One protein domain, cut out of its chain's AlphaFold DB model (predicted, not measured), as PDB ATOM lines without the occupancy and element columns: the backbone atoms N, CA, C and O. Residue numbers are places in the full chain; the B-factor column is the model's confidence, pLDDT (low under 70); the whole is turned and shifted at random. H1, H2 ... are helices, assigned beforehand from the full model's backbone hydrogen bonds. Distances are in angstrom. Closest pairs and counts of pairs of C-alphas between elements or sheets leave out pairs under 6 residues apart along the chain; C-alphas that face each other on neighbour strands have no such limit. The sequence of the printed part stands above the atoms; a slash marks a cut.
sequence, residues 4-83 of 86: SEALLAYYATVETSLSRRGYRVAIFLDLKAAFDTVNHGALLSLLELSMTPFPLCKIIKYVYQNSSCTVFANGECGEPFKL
ATOM      1  N   SER A   4     191.982 204.999 206.163       94.81
ATOM      2  CA  SER A   4     193.193 204.172 206.265       94.81
ATOM      3  C   SER A   4     193.685 203.694 204.898       94.81
ATOM      4  O   SER A   4     194.881 203.700 204.632       94.81
ATOM      5  N   GLU A   5     192.765 203.331 204.004       95.69
ATOM      6  CA  GLU A   5     193.092 202.881 202.646       95.69
ATOM      7  C   GLU A   5     193.657 204.035 201.807       95.69
ATOM      8  O   GLU A   5     194.634 203.852 201.084       95.69
ATOM      9  N   ALA A   6     193.103 205.244 201.956       93.06
ATOM     10  CA  ALA A   6     193.617 206.442 201.293       93.06
ATOM     11  C   ALA A   6     195.037 206.809 201.768       93.06
ATOM     12  O   ALA A   6     195.891 207.150 200.950       93.06
ATOM     13  N   LEU A   7     195.313 206.691 203.074       93.38
ATOM     14  CA  LEU A   7     196.650 206.915 203.634       93.38
ATOM     15  C   LEU A   7     197.664 205.885 203.134       93.38
ATOM     16  O   LEU A   7     198.773 206.260 202.756       93.38
ATOM     17  N   LEU A   8     197.286 204.604 203.088       95.12
ATOM     18  CA  LEU A   8     198.144 203.547 202.549       95.12
ATOM     19  C   LEU A   8     198.457 203.778 201.065       95.12
ATOM     20  O   LEU A   8     199.610 203.647 200.657       95.12
ATOM     21  N   ALA A   9     197.466 204.185 200.267       93.12
ATOM     22  CA  ALA A   9     197.666 204.521 198.859       93.12
ATOM     23  C   ALA A   9     198.603 205.727 198.674       93.12
ATOM     24  O   ALA A   9     199.495 205.700 197.821       93.12
ATOM     25  N   TYR A  10     198.445 206.772 199.493       91.12
ATOM     26  CA  TYR A  10     199.364 207.909 199.506       91.12
ATOM     27  C   TYR A  10     200.790 207.473 199.869       91.12
ATOM     28  O   TYR A  10     201.730 207.792 199.142       91.12
ATOM     29  N   TYR A  11     200.952 206.686 200.936       90.25
ATOM     30  CA  TYR A  11     202.250 206.176 201.379       90.25
ATOM     31  C   TYR A  11     202.948 205.353 200.287       90.25
ATOM     32  O   TYR A  11     204.093 205.638 199.935       90.25
ATOM     33  N   ALA A  12     202.231 204.413 199.663       90.75
ATOM     34  CA  ALA A  12     202.752 203.617 198.553       90.75
ATOM     35  C   ALA A  12     203.159 204.491 197.352       90.75
ATOM     36  O   ALA A  12     204.179 204.243 196.704       90.75
ATOM     37  N   THR A  13     202.403 205.557 197.065       88.69
ATOM     38  CA  THR A  13     202.734 206.520 196.000       88.69
ATOM     39  C   THR A  13     204.023 207.280 196.319       88.69
ATOM     40  O   THR A  13     204.860 207.489 195.437       88.69
ATOM     41  N   VAL A  14     204.230 207.667 197.579       86.81
ATOM     42  CA  VAL A  14     205.470 208.314 198.029       86.81
ATOM     43  C   VAL A  14     206.650 207.342 197.927       86.81
ATOM     44  O   VAL A  14     207.647 207.682 197.288       86.81
ATOM     45  N   GLU A  15     206.541 206.123 198.459       86.75
ATOM     46  CA  GLU A  15     207.615 205.117 198.408       86.75
ATOM     47  C   GLU A  15     208.014 204.737 196.981       86.75
ATOM     48  O   GLU A  15     209.191 204.802 196.627       86.75
ATOM     49  N   THR A  16     207.046 204.391 196.130       85.00
ATOM     50  CA  THR A  16     207.316 203.999 194.734       85.00
ATOM     51  C   THR A  16     207.959 205.120 193.944       85.00
ATOM     52  O   THR A  16     208.816 204.885 193.088       85.00
ATOM     53  N   SER A  17     207.579 206.359 194.244       78.94
ATOM     54  CA  SER A  17     208.239 207.478 193.625       78.94
ATOM     55  C   SER A  17     209.682 207.587 194.160       78.94
ATOM     56  O   SER A  17     210.569 207.825 193.342       78.94
ATOM     57  N   LEU A  18     209.974 207.380 195.467       72.56
ATOM     58  CA  LEU A  18     211.269 207.681 196.144       72.56
ATOM     59  C   LEU A  18     212.480 206.984 195.516       72.56
ATOM     60  O   LEU A  18     213.566 207.557 195.502       72.56
ATOM     61  N   SER A  19     212.269 205.839 194.876       66.69
ATOM     62  CA  SER A  19     213.276 205.099 194.108       66.69
ATOM     63  C   SER A  19     213.850 205.862 192.896       66.69
ATOM     64  O   SER A  19     214.865 205.453 192.334       66.69
ATOM     65  N   ARG A  20     213.232 206.974 192.467       66.81
ATOM     66  CA  ARG A  20     213.701 207.842 191.370       66.81
ATOM     67  C   ARG A  20     214.367 209.115 191.914       66.81
ATOM     68  O   ARG A  20     213.725 209.883 192.631       66.81
ATOM     69  N   ARG A  21     215.626 209.374 191.525       71.00
ATOM     70  CA  ARG A  21     216.362 210.618 191.848       71.00
ATOM     71  C   ARG A  21     215.589 211.850 191.344       71.00
ATOM     72  O   ARG A  21     215.300 211.933 190.155       71.00
ATOM     73  N   GLY A  22     215.278 212.797 192.233       73.94
ATOM     74  CA  GLY A  22     214.601 214.061 191.908       73.94
ATOM     75  C   GLY A  22     213.878 214.686 193.108       73.94
ATOM     76  O   GLY A  22     213.712 214.039 194.142       73.94
ATOM     77  N   TYR A  23     213.441 215.941 192.968       75.12
ATOM     78  CA  TYR A  23     212.641 216.642 193.980       75.12
ATOM     79  C   TYR A  23     211.176 216.193 193.952       75.12
ATOM     80  O   TYR A  23     210.621 215.891 192.894       75.12
ATOM     81  N   ARG A  24     210.544 216.168 195.128       76.19
ATOM     82  CA  ARG A  24     209.140 215.789 195.326       76.19
ATOM     83  C   ARG A  24     208.410 216.906 196.037       76.19
ATOM     84  O   ARG A  24     208.923 217.440 197.014       76.19
ATOM     85  N   VAL A  25     207.202 217.198 195.581       81.88
ATOM     86  CA  VAL A  25     206.315 218.170 196.215       81.88
ATOM     87  C   VAL A  25     204.979 217.486 196.454       81.88
ATOM     88  O   VAL A  25     204.402 216.919 195.529       81.88
ATOM     89  N   ALA A  26     204.509 217.529 197.697       85.19
ATOM     90  CA  ALA A  26     203.144 217.169 198.048       85.19
ATOM     91  C   ALA A  26     202.333 218.459 198.204       85.19
ATOM     92  O   ALA A  26     202.779 219.391 198.874       85.19
ATOM     93  N   ILE A  27     201.159 218.513 197.575       89.19
ATOM     94  CA  ILE A  27     200.241 219.649 197.663       89.19
ATOM     95  C   ILE A  27     198.991 219.168 198.389       89.19
ATOM     96  O   ILE A  27     198.271 218.305 197.889       89.19
ATOM     97  N   PHE A  28     198.745 219.735 199.565       90.81
ATOM     98  CA  PHE A  28     197.539 219.483 200.341       90.81
ATOM     99  C   PHE A  28     196.577 220.643 200.114       90.81
ATOM    100  O   PHE A  28     196.878 221.783 200.464       90.81
ATOM    101  N   LEU A  29     195.445 220.351 199.478       93.00
ATOM    102  CA  LEU A  29     194.389 221.323 199.226       93.00
ATOM    103  C   LEU A  29     193.275 221.105 200.238       93.00
ATOM    104  O   LEU A  29     192.721 220.009 200.318       93.00
ATOM    105  N   ASP A  30     192.943 222.160 200.971       92.94
ATOM    106  CA  ASP A  30     191.782 222.189 201.849       92.94
ATOM    107  C   ASP A  30     190.717 223.118 201.262       92.94
ATOM    108  O   ASP A  30     190.993 224.263 200.891       92.94
ATOM    109  N   LEU A  31     189.497 222.600 201.137       91.50
ATOM    110  CA  LEU A  31     188.364 223.330 200.588       91.50
ATOM    111  C   LEU A  31     187.506 223.839 201.742       91.50
ATOM    112  O   LEU A  31     186.783 223.079 202.388       91.50
ATOM    113  N   LYS A  32     187.544 225.154 201.969       91.31
ATOM    114  CA  LYS A  32     186.733 225.803 203.001       91.31
ATOM    115  C   LYS A  32     185.245 225.554 202.751       91.31
ATOM    116  O   LYS A  32     184.728 225.991 201.730       91.31
ATOM    117  N   ALA A  33     184.569 224.924 203.716       88.38
ATOM    118  CA  ALA A  33     183.120 224.699 203.711       88.38
ATOM    119  C   ALA A  33     182.595 224.183 202.354       88.38
ATOM    120  O   ALA A  33     181.625 224.706 201.812       88.38
ATOM    121  N   ALA A  34     183.258 223.164 201.793       88.06
ATOM    122  CA  ALA A  34     183.075 222.735 200.405       88.06
ATOM    123  C   ALA A  34     181.607 222.532 199.979       88.06
ATOM    124  O   ALA A  34     181.249 222.863 198.851       88.06
ATOM    125  N   PHE A  35     180.751 222.019 200.866       85.62
ATOM    126  CA  PHE A  35     179.329 221.805 200.575       85.62
ATOM    127  C   PHE A  35     178.501 223.094 200.555       85.62
ATOM    128  O   PHE A  35     177.532 223.169 199.800       85.62
ATOM    129  N   ASP A  36     178.903 224.104 201.327       84.75
ATOM    130  CA  ASP A  36     178.238 225.407 201.387       84.75
ATOM    131  C   ASP A  36     178.690 226.325 200.243       84.75
ATOM    132  O   ASP A  36     177.942 227.196 199.804       84.75
ATOM    133  N   THR A  37     179.916 226.136 199.742       88.12
ATOM    134  CA  THR A  37     180.519 227.006 198.719       88.12
ATOM    135  C   THR A  37     180.489 226.427 197.307       88.12
ATOM    136  O   THR A  37     180.928 227.089 196.365       88.12
ATOM    137  N   VAL A  38     180.037 225.183 197.125       89.12
ATOM    138  CA  VAL A  38     180.012 224.550 195.799       89.12
ATOM    139  C   VAL A  38     179.052 225.282 194.859       89.12
ATOM    140  O   VAL A  38     177.916 225.600 195.212       89.12
ATOM    141  N   ASN A  39     179.472 225.499 193.609       89.25
ATOM    142  CA  ASN A  39     178.561 225.990 192.582       89.25
ATOM    143  C   ASN A  39     177.556 224.886 192.218       89.25
ATOM    144  O   ASN A  39     177.871 223.916 191.528       89.25
ATOM    145  N   HIS A  40     176.326 225.056 192.688       86.19
ATOM    146  CA  HIS A  40     175.251 224.090 192.505       86.19
ATOM    147  C   HIS A  40     174.840 223.886 191.041       86.19
ATOM    148  O   HIS A  40     174.489 222.771 190.667       86.19
ATOM    149  N   GLY A  41     174.912 224.925 190.202       88.25
ATOM    150  CA  GLY A  41     174.647 224.801 188.768       88.25
ATOM    151  C   GLY A  41     175.681 223.906 188.090       88.25
ATOM    152  O   GLY A  41     175.320 222.941 187.422       88.25
ATOM    153  N   ALA A  42     176.965 224.158 188.361       90.62
ATOM    154  CA  ALA A  42     178.065 223.343 187.854       90.62
ATOM    155  C   ALA A  42     177.967 221.883 188.328       90.62
ATOM    156  O   ALA A  42     178.164 220.969 187.532       90.62
ATOM    157  N   LEU A  43     177.599 221.652 189.594       89.62
ATOM    158  CA  LEU A  43     177.396 220.303 190.133       89.62
ATOM    159  C   LEU A  43     176.287 219.542 189.385       89.62
ATOM    160  O   LEU A  43     176.451 218.367 189.061       89.62
ATOM    161  N   LEU A  44     175.168 220.206 189.082       88.62
ATOM    162  CA  LEU A  44     174.055 219.596 188.351       88.62
ATOM    163  C   LEU A  44     174.371 219.358 186.868       88.62
ATOM    164  O   LEU A  44     173.884 218.378 186.310       88.62
ATOM    165  N   SER A  45     175.178 220.215 186.238       89.19
ATOM    166  CA  SER A  45     175.680 219.981 184.877       89.19
ATOM    167  C   SER A  45     176.670 218.816 184.836       89.19
ATOM    168  O   SER A  45     176.610 217.988 183.932       89.19
ATOM    169  N   LEU A  46     177.543 218.694 185.841       90.94
ATOM    170  CA  LEU A  46     178.456 217.555 185.966       90.94
ATOM    171  C   LEU A  46     177.707 216.234 186.144       90.94
ATOM    172  O   LEU A  46     178.150 215.226 185.608       90.94
ATOM    173  N   LEU A  47     176.561 216.238 186.831       89.69
ATOM    174  CA  LEU A  47     175.713 215.051 186.964       89.69
ATOM    175  C   LEU A  47     175.204 214.537 185.606       89.69
ATOM    176  O   LEU A  47     175.066 213.333 185.415       89.69
ATOM    177  N   GLU A  48     174.936 215.435 184.655       85.12
ATOM    178  CA  GLU A  48     174.527 215.060 183.293       85.12
ATOM    179  C   GLU A  48     175.688 214.537 182.444       85.12
ATOM    180  O   GLU A  48     175.462 213.787 181.499       85.12
ATOM    181  N   LEU A  49     176.920 214.928 182.782       89.25
ATOM    182  CA  LEU A  49     178.143 214.473 182.118       89.25
ATOM    183  C   LEU A  49     178.690 213.179 182.722       89.25
ATOM    184  O   LEU A  49     179.332 212.392 182.026       89.25
ATOM    185  N   SER A  50     178.447 212.937 184.009       84.38
ATOM    186  CA  SER A  50     178.642 211.616 184.586       84.38
ATOM    187  C   SER A  50     177.635 210.678 183.940       84.38
ATOM    188  O   SER A  50     176.478 211.050 183.788       84.38
ATOM    189  N   MET A  51     178.053 209.464 183.580       88.12
ATOM    190  CA  MET A  51     177.243 208.405 182.944       88.12
ATOM    191  C   MET A  51     176.038 207.924 183.793       88.12
ATOM    192  O   MET A  51     175.581 206.787 183.680       88.12
ATOM    193  N   THR A  52     175.534 208.764 184.692       88.12
ATOM    194  CA  THR A  52     174.337 208.592 185.486       88.12
ATOM    195  C   THR A  52     173.115 208.477 184.573       88.12
ATOM    196  O   THR A  52     172.880 209.333 183.718       88.12
ATOM    197  N   PRO A  53     172.290 207.434 184.758       92.62
ATOM    198  CA  PRO A  53     171.052 207.271 184.014       92.62
ATOM    199  C   PRO A  53     170.149 208.507 184.092       92.62
ATOM    200  O   PRO A  53     169.859 209.013 185.177       92.62
ATOM    201  N   PHE A  54     169.626 208.936 182.942       90.75
ATOM    202  CA  PHE A  54     168.769 210.121 182.828       90.75
ATOM    203  C   PHE A  54     167.600 210.173 183.841       90.75
ATOM    204  O   PHE A  54     167.383 211.236 184.432       90.75
ATOM    205  N   PRO A  55     166.873 209.067 184.129       93.69
ATOM    206  CA  PRO A  55     165.825 209.087 185.150       93.69
ATOM    207  C   PRO A  55     166.343 209.475 186.542       93.69
ATOM    208  O   PRO A  55     165.687 210.237 187.249       93.69
ATOM    209  N   LEU A  56     167.539 209.007 186.914       92.25
ATOM    210  CA  LEU A  56     168.162 209.343 188.193       92.25
ATOM    211  C   LEU A  56     168.586 210.812 188.230       92.25
ATOM    212  O   LEU A  56     168.313 211.485 189.220       92.25
ATOM    213  N   CYS A  57     169.149 211.347 187.142       91.69
ATOM    214  CA  CYS A  57     169.466 212.776 187.042       91.69
ATOM    215  C   CYS A  57     168.226 213.647 187.274       91.69
ATOM    216  O   CYS A  57     168.285 214.632 188.011       91.69
ATOM    217  N   LYS A  58     167.084 213.259 186.692       91.62
ATOM    218  CA  LYS A  58     165.814 213.975 186.862       91.62
ATOM    219  C   LYS A  58     165.322 213.936 188.310       91.62
ATOM    220  O   LYS A  58     164.925 214.974 188.832       91.62
ATOM    221  N   ILE A  59     165.380 212.771 188.964       93.19
ATOM    222  CA  ILE A  59     164.997 212.618 190.378       93.19
ATOM    223  C   ILE A  59     165.901 213.467 191.272       93.19
ATOM    224  O   ILE A  59     165.400 214.229 192.095       93.19
ATOM    225  N   ILE A  60     167.220 213.388 191.077       91.62
ATOM    226  CA  ILE A  60     168.190 214.155 191.862       91.62
ATOM    227  C   ILE A  60     167.923 215.651 191.697       91.62
ATOM    228  O   ILE A  60     167.749 216.334 192.700       91.62
ATOM    229  N   LYS A  61     167.802 216.158 190.461       90.00
ATOM    230  CA  LYS A  61     167.484 217.573 190.194       90.00
ATOM    231  C   LYS A  61     166.178 218.004 190.858       90.00
ATOM    232  O   LYS A  61     166.141 219.054 191.497       90.00
ATOM    233  N   TYR A  62     165.136 217.180 190.754       90.06
ATOM    234  CA  TYR A  62     163.838 217.465 191.355       90.06
ATOM    235  C   TYR A  62     163.931 217.585 192.880       90.06
ATOM    236  O   TYR A  62     163.504 218.597 193.434       90.06
ATOM    237  N   VAL A  63     164.528 216.596 193.555       90.06
ATOM    238  CA  VAL A  63     164.716 216.621 195.014       90.06
ATOM    239  C   VAL A  63     165.564 217.826 195.405       90.06
ATOM    240  O   VAL A  63     165.180 218.604 196.274       90.06
ATOM    241  N   TYR A  64     166.678 218.040 194.714       87.44
ATOM    242  CA  TYR A  64     167.626 219.107 195.007       87.44
ATOM    243  C   TYR A  64     167.006 220.510 194.951       87.44
ATOM    244  O   TYR A  64     167.301 221.333 195.814       87.44
ATOM    245  N   GLN A  65     166.136 220.771 193.970       86.25
ATOM    246  CA  GLN A  65     165.453 222.059 193.793       86.25
ATOM    247  C   GLN A  65     164.245 222.232 194.721       86.25
ATOM    248  O   GLN A  65     163.933 223.346 195.143       86.25
ATOM    249  N   ASN A  66     163.539 221.143 195.034       87.19
ATOM    250  CA  ASN A  66     162.255 221.233 195.725       87.19
ATOM    251  C   ASN A  66     162.333 220.983 197.231       87.19
ATOM    252  O   ASN A  66     161.364 221.298 197.921       87.19
ATOM    253  N   SER A  67     163.473 220.513 197.740       88.75
ATOM    254  CA  SER A  67     163.657 220.217 199.162       88.75
ATOM    255  C   SER A  67     163.436 221.437 200.062       88.75
ATOM    256  O   SER A  67     163.986 222.523 199.848       88.75
ATOM    257  N   SER A  68     162.654 221.221 201.114       89.38
ATOM    258  CA  SER A  68     162.507 222.102 202.269       89.38
ATOM    259  C   SER A  68     162.994 221.376 203.516       89.38
ATOM    260  O   SER A  68     162.965 220.148 203.579       89.38
ATOM    261  N   CYS A  69     163.440 222.135 204.504       89.44
ATOM    262  CA  CYS A  69     163.855 221.619 205.795       89.44
ATOM    263  C   CYS A  69     163.067 222.320 206.891       89.44
ATOM    264  O   CYS A  69     162.688 223.481 206.750       89.44
ATOM    265  N   THR A  70     162.852 221.594 207.976       91.19
ATOM    266  CA  THR A  70     162.333 222.123 209.223       91.19
ATOM    267  C   THR A  70     163.351 221.803 210.307       91.19
ATOM    268  O   THR A  70     163.877 220.689 210.350       91.19
ATOM    269  N   VAL A  71     163.651 222.773 211.168       91.38
ATOM    270  CA  VAL A  71     164.589 222.591 212.280       91.38
ATOM    271  C   VAL A  71     163.795 222.390 213.563       91.38
ATOM    272  O   VAL A  71     162.919 223.192 213.881       91.38
ATOM    273  N   PHE A  72     164.115 221.323 214.294       93.56
ATOM    274  CA  PHE A  72     163.626 221.092 215.649       93.56
ATOM    275  C   PHE A  72     164.732 221.442 216.643       93.56
ATOM    276  O   PHE A  72     165.804 220.834 216.615       93.56
ATOM    277  N   ALA A  73     164.490 222.433 217.497       92.31
ATOM    278  CA  ALA A  73     165.455 222.903 218.484       92.31
ATOM    279  C   ALA A  73     164.735 223.316 219.770       92.31
ATOM    280  O   ALA A  73     163.680 223.935 219.726       92.31
ATOM    281  N   ASN A  74     165.308 222.974 220.928       93.31
ATOM    282  CA  ASN A  74     164.786 223.346 222.252       93.31
ATOM    283  C   ASN A  74     163.318 222.948 222.518       93.31
ATOM    284  O   ASN A  74     162.632 223.609 223.289       93.31
ATOM    285  N   GLY A  75     162.834 221.861 221.908       93.75
ATOM    286  CA  GLY A  75     161.450 221.401 222.071       93.75
ATOM    287  C   GLY A  75     160.447 222.052 221.115       93.75
ATOM    288  O   GLY A  75     159.286 221.653 221.103       93.75
ATOM    289  N   GLU A  76     160.889 222.999 220.287       92.38
ATOM    290  CA  GLU A  76     160.058 223.693 219.309       92.38
ATOM    291  C   GLU A  76     160.404 223.248 217.883       92.38
ATOM    292  O   GLU A  76     161.568 223.034 217.528       92.38
ATOM    293  N   CYS A  77     159.370 223.095 217.053       92.94
ATOM    294  CA  CYS A  77     159.505 222.814 215.630       92.94
ATOM    295  C   CYS A  77     159.326 224.121 214.859       92.94
ATOM    296  O   CYS A  77     158.293 224.773 214.999       92.94
ATOM    297  N   GLY A  78     160.330 224.513 214.075       90.94
ATOM    298  CA  GLY A  78     160.251 225.713 213.247       90.94
ATOM    299  C   GLY A  78     159.319 225.554 212.044       90.94
ATOM    300  O   GLY A  78     158.821 224.470 211.744       90.94
ATOM    301  N   GLU A  79     159.130 226.636 211.297       92.56
ATOM    302  CA  GLU A  79     158.435 226.574 210.011       92.56
ATOM    303  C   GLU A  79     159.339 225.975 208.917       92.56
ATOM    304  O   GLU A  79     160.566 226.146 208.959       92.56
ATOM    305  N   PRO A  80     158.771 225.287 207.909       90.56
ATOM    306  CA  PRO A  80     159.539 224.808 206.770       90.56
ATOM    307  C   PRO A  80     160.179 225.968 206.003       90.56
ATOM    308  O   PRO A  80     159.508 226.917 205.598       90.56
ATOM    309  N   PHE A  81     161.471 225.853 205.705       87.19
ATOM    310  CA  PHE A  81     162.180 226.785 204.833       87.19
ATOM    311  C   PHE A  81     162.812 226.056 203.653       87.19
ATOM    312  O   PHE A  81     163.198 224.885 203.724       87.19
ATOM    313  N   LYS A  82     162.914 226.755 202.521       85.94
ATOM    314  CA  LYS A  82     163.626 226.233 201.356       85.94
ATOM    315  C   LYS A  82     165.109 226.141 201.685       85.94
ATOM    316  O   LYS A  82     165.714 227.118 202.113       85.94
ATOM    317  N   LEU A  83     165.700 224.981 201.412       78.75
ATOM    318  CA  LEU A  83     167.138 224.771 201.596       78.75
ATOM    319  C   LEU A  83     167.987 225.631 200.647       78.75
ATOM    320  O   LEU A  83     169.190 225.766 200.844       78.75
TER     321      LEU A  83
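What this domain is: This is residues 4 to 83 of the 86 residues of the protein "Reverse transcriptase domain-containing protein" of Ramazzottius varieornatus (UniProt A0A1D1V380). A lone helix, H1, makes an open U with the long extended stretch of residues 19 to 33, which folds back past it and leads to a small helical hairpin, H3 and H4, with short H2 before it. Beyond H4 residues 67 to 83 make a narrow loop, whose tip, residues 72 to 77, sticks out. The printed part has 80 residues, with H1, H2, H3 and H4 in this order and no named strand; the class is all helix. The whole is extended, with a radius of gyration of the C-alphas of 21.1 A, and flat, spanning 62 by 40 by 21 A.

Where its parts are: H1, the longest helix, holds residues 4 to 18 and measures 21.0 A from C-alpha 4 at (193.193, 204.172, 206.265) to C-alpha 18 at (211.269, 207.681, 196.144). H2 is residues 34 to 37. H3, residues 40 to 49, measures 14.4 A. H4, residues 54 to 66, measures 18.2 A and ends with C-alpha 66 at (162.255, 221.233, 195.725).

How they stand to each other: H1 touches no helix, and H2 touches no helix. H3 and H4 form a helical hairpin. They touch, with the closest C-alphas, those of Leu 47 and Cys 57, 6.6 A apart, and run opposite ways at a shallow tilt of 10 degrees. Residues 68 to 69 pair antiparallel with 81 to 82, and 72 to 73 with 76 to 77. Every O i to N i+4 pair is within hydrogen-bond range in H1 and H4, and 5 of 6 in H3; H2 is too short for such a pair.

The domain as a whole: The two C-alphas farthest apart, those of Arg 21 and Glu 76, are 64.0 A apart. The printed part has no cut. The link from H1 to H2 is long, 15 residues. Mean pLDDT of the printed part is 88.1; residues 19 to 20 are under 70.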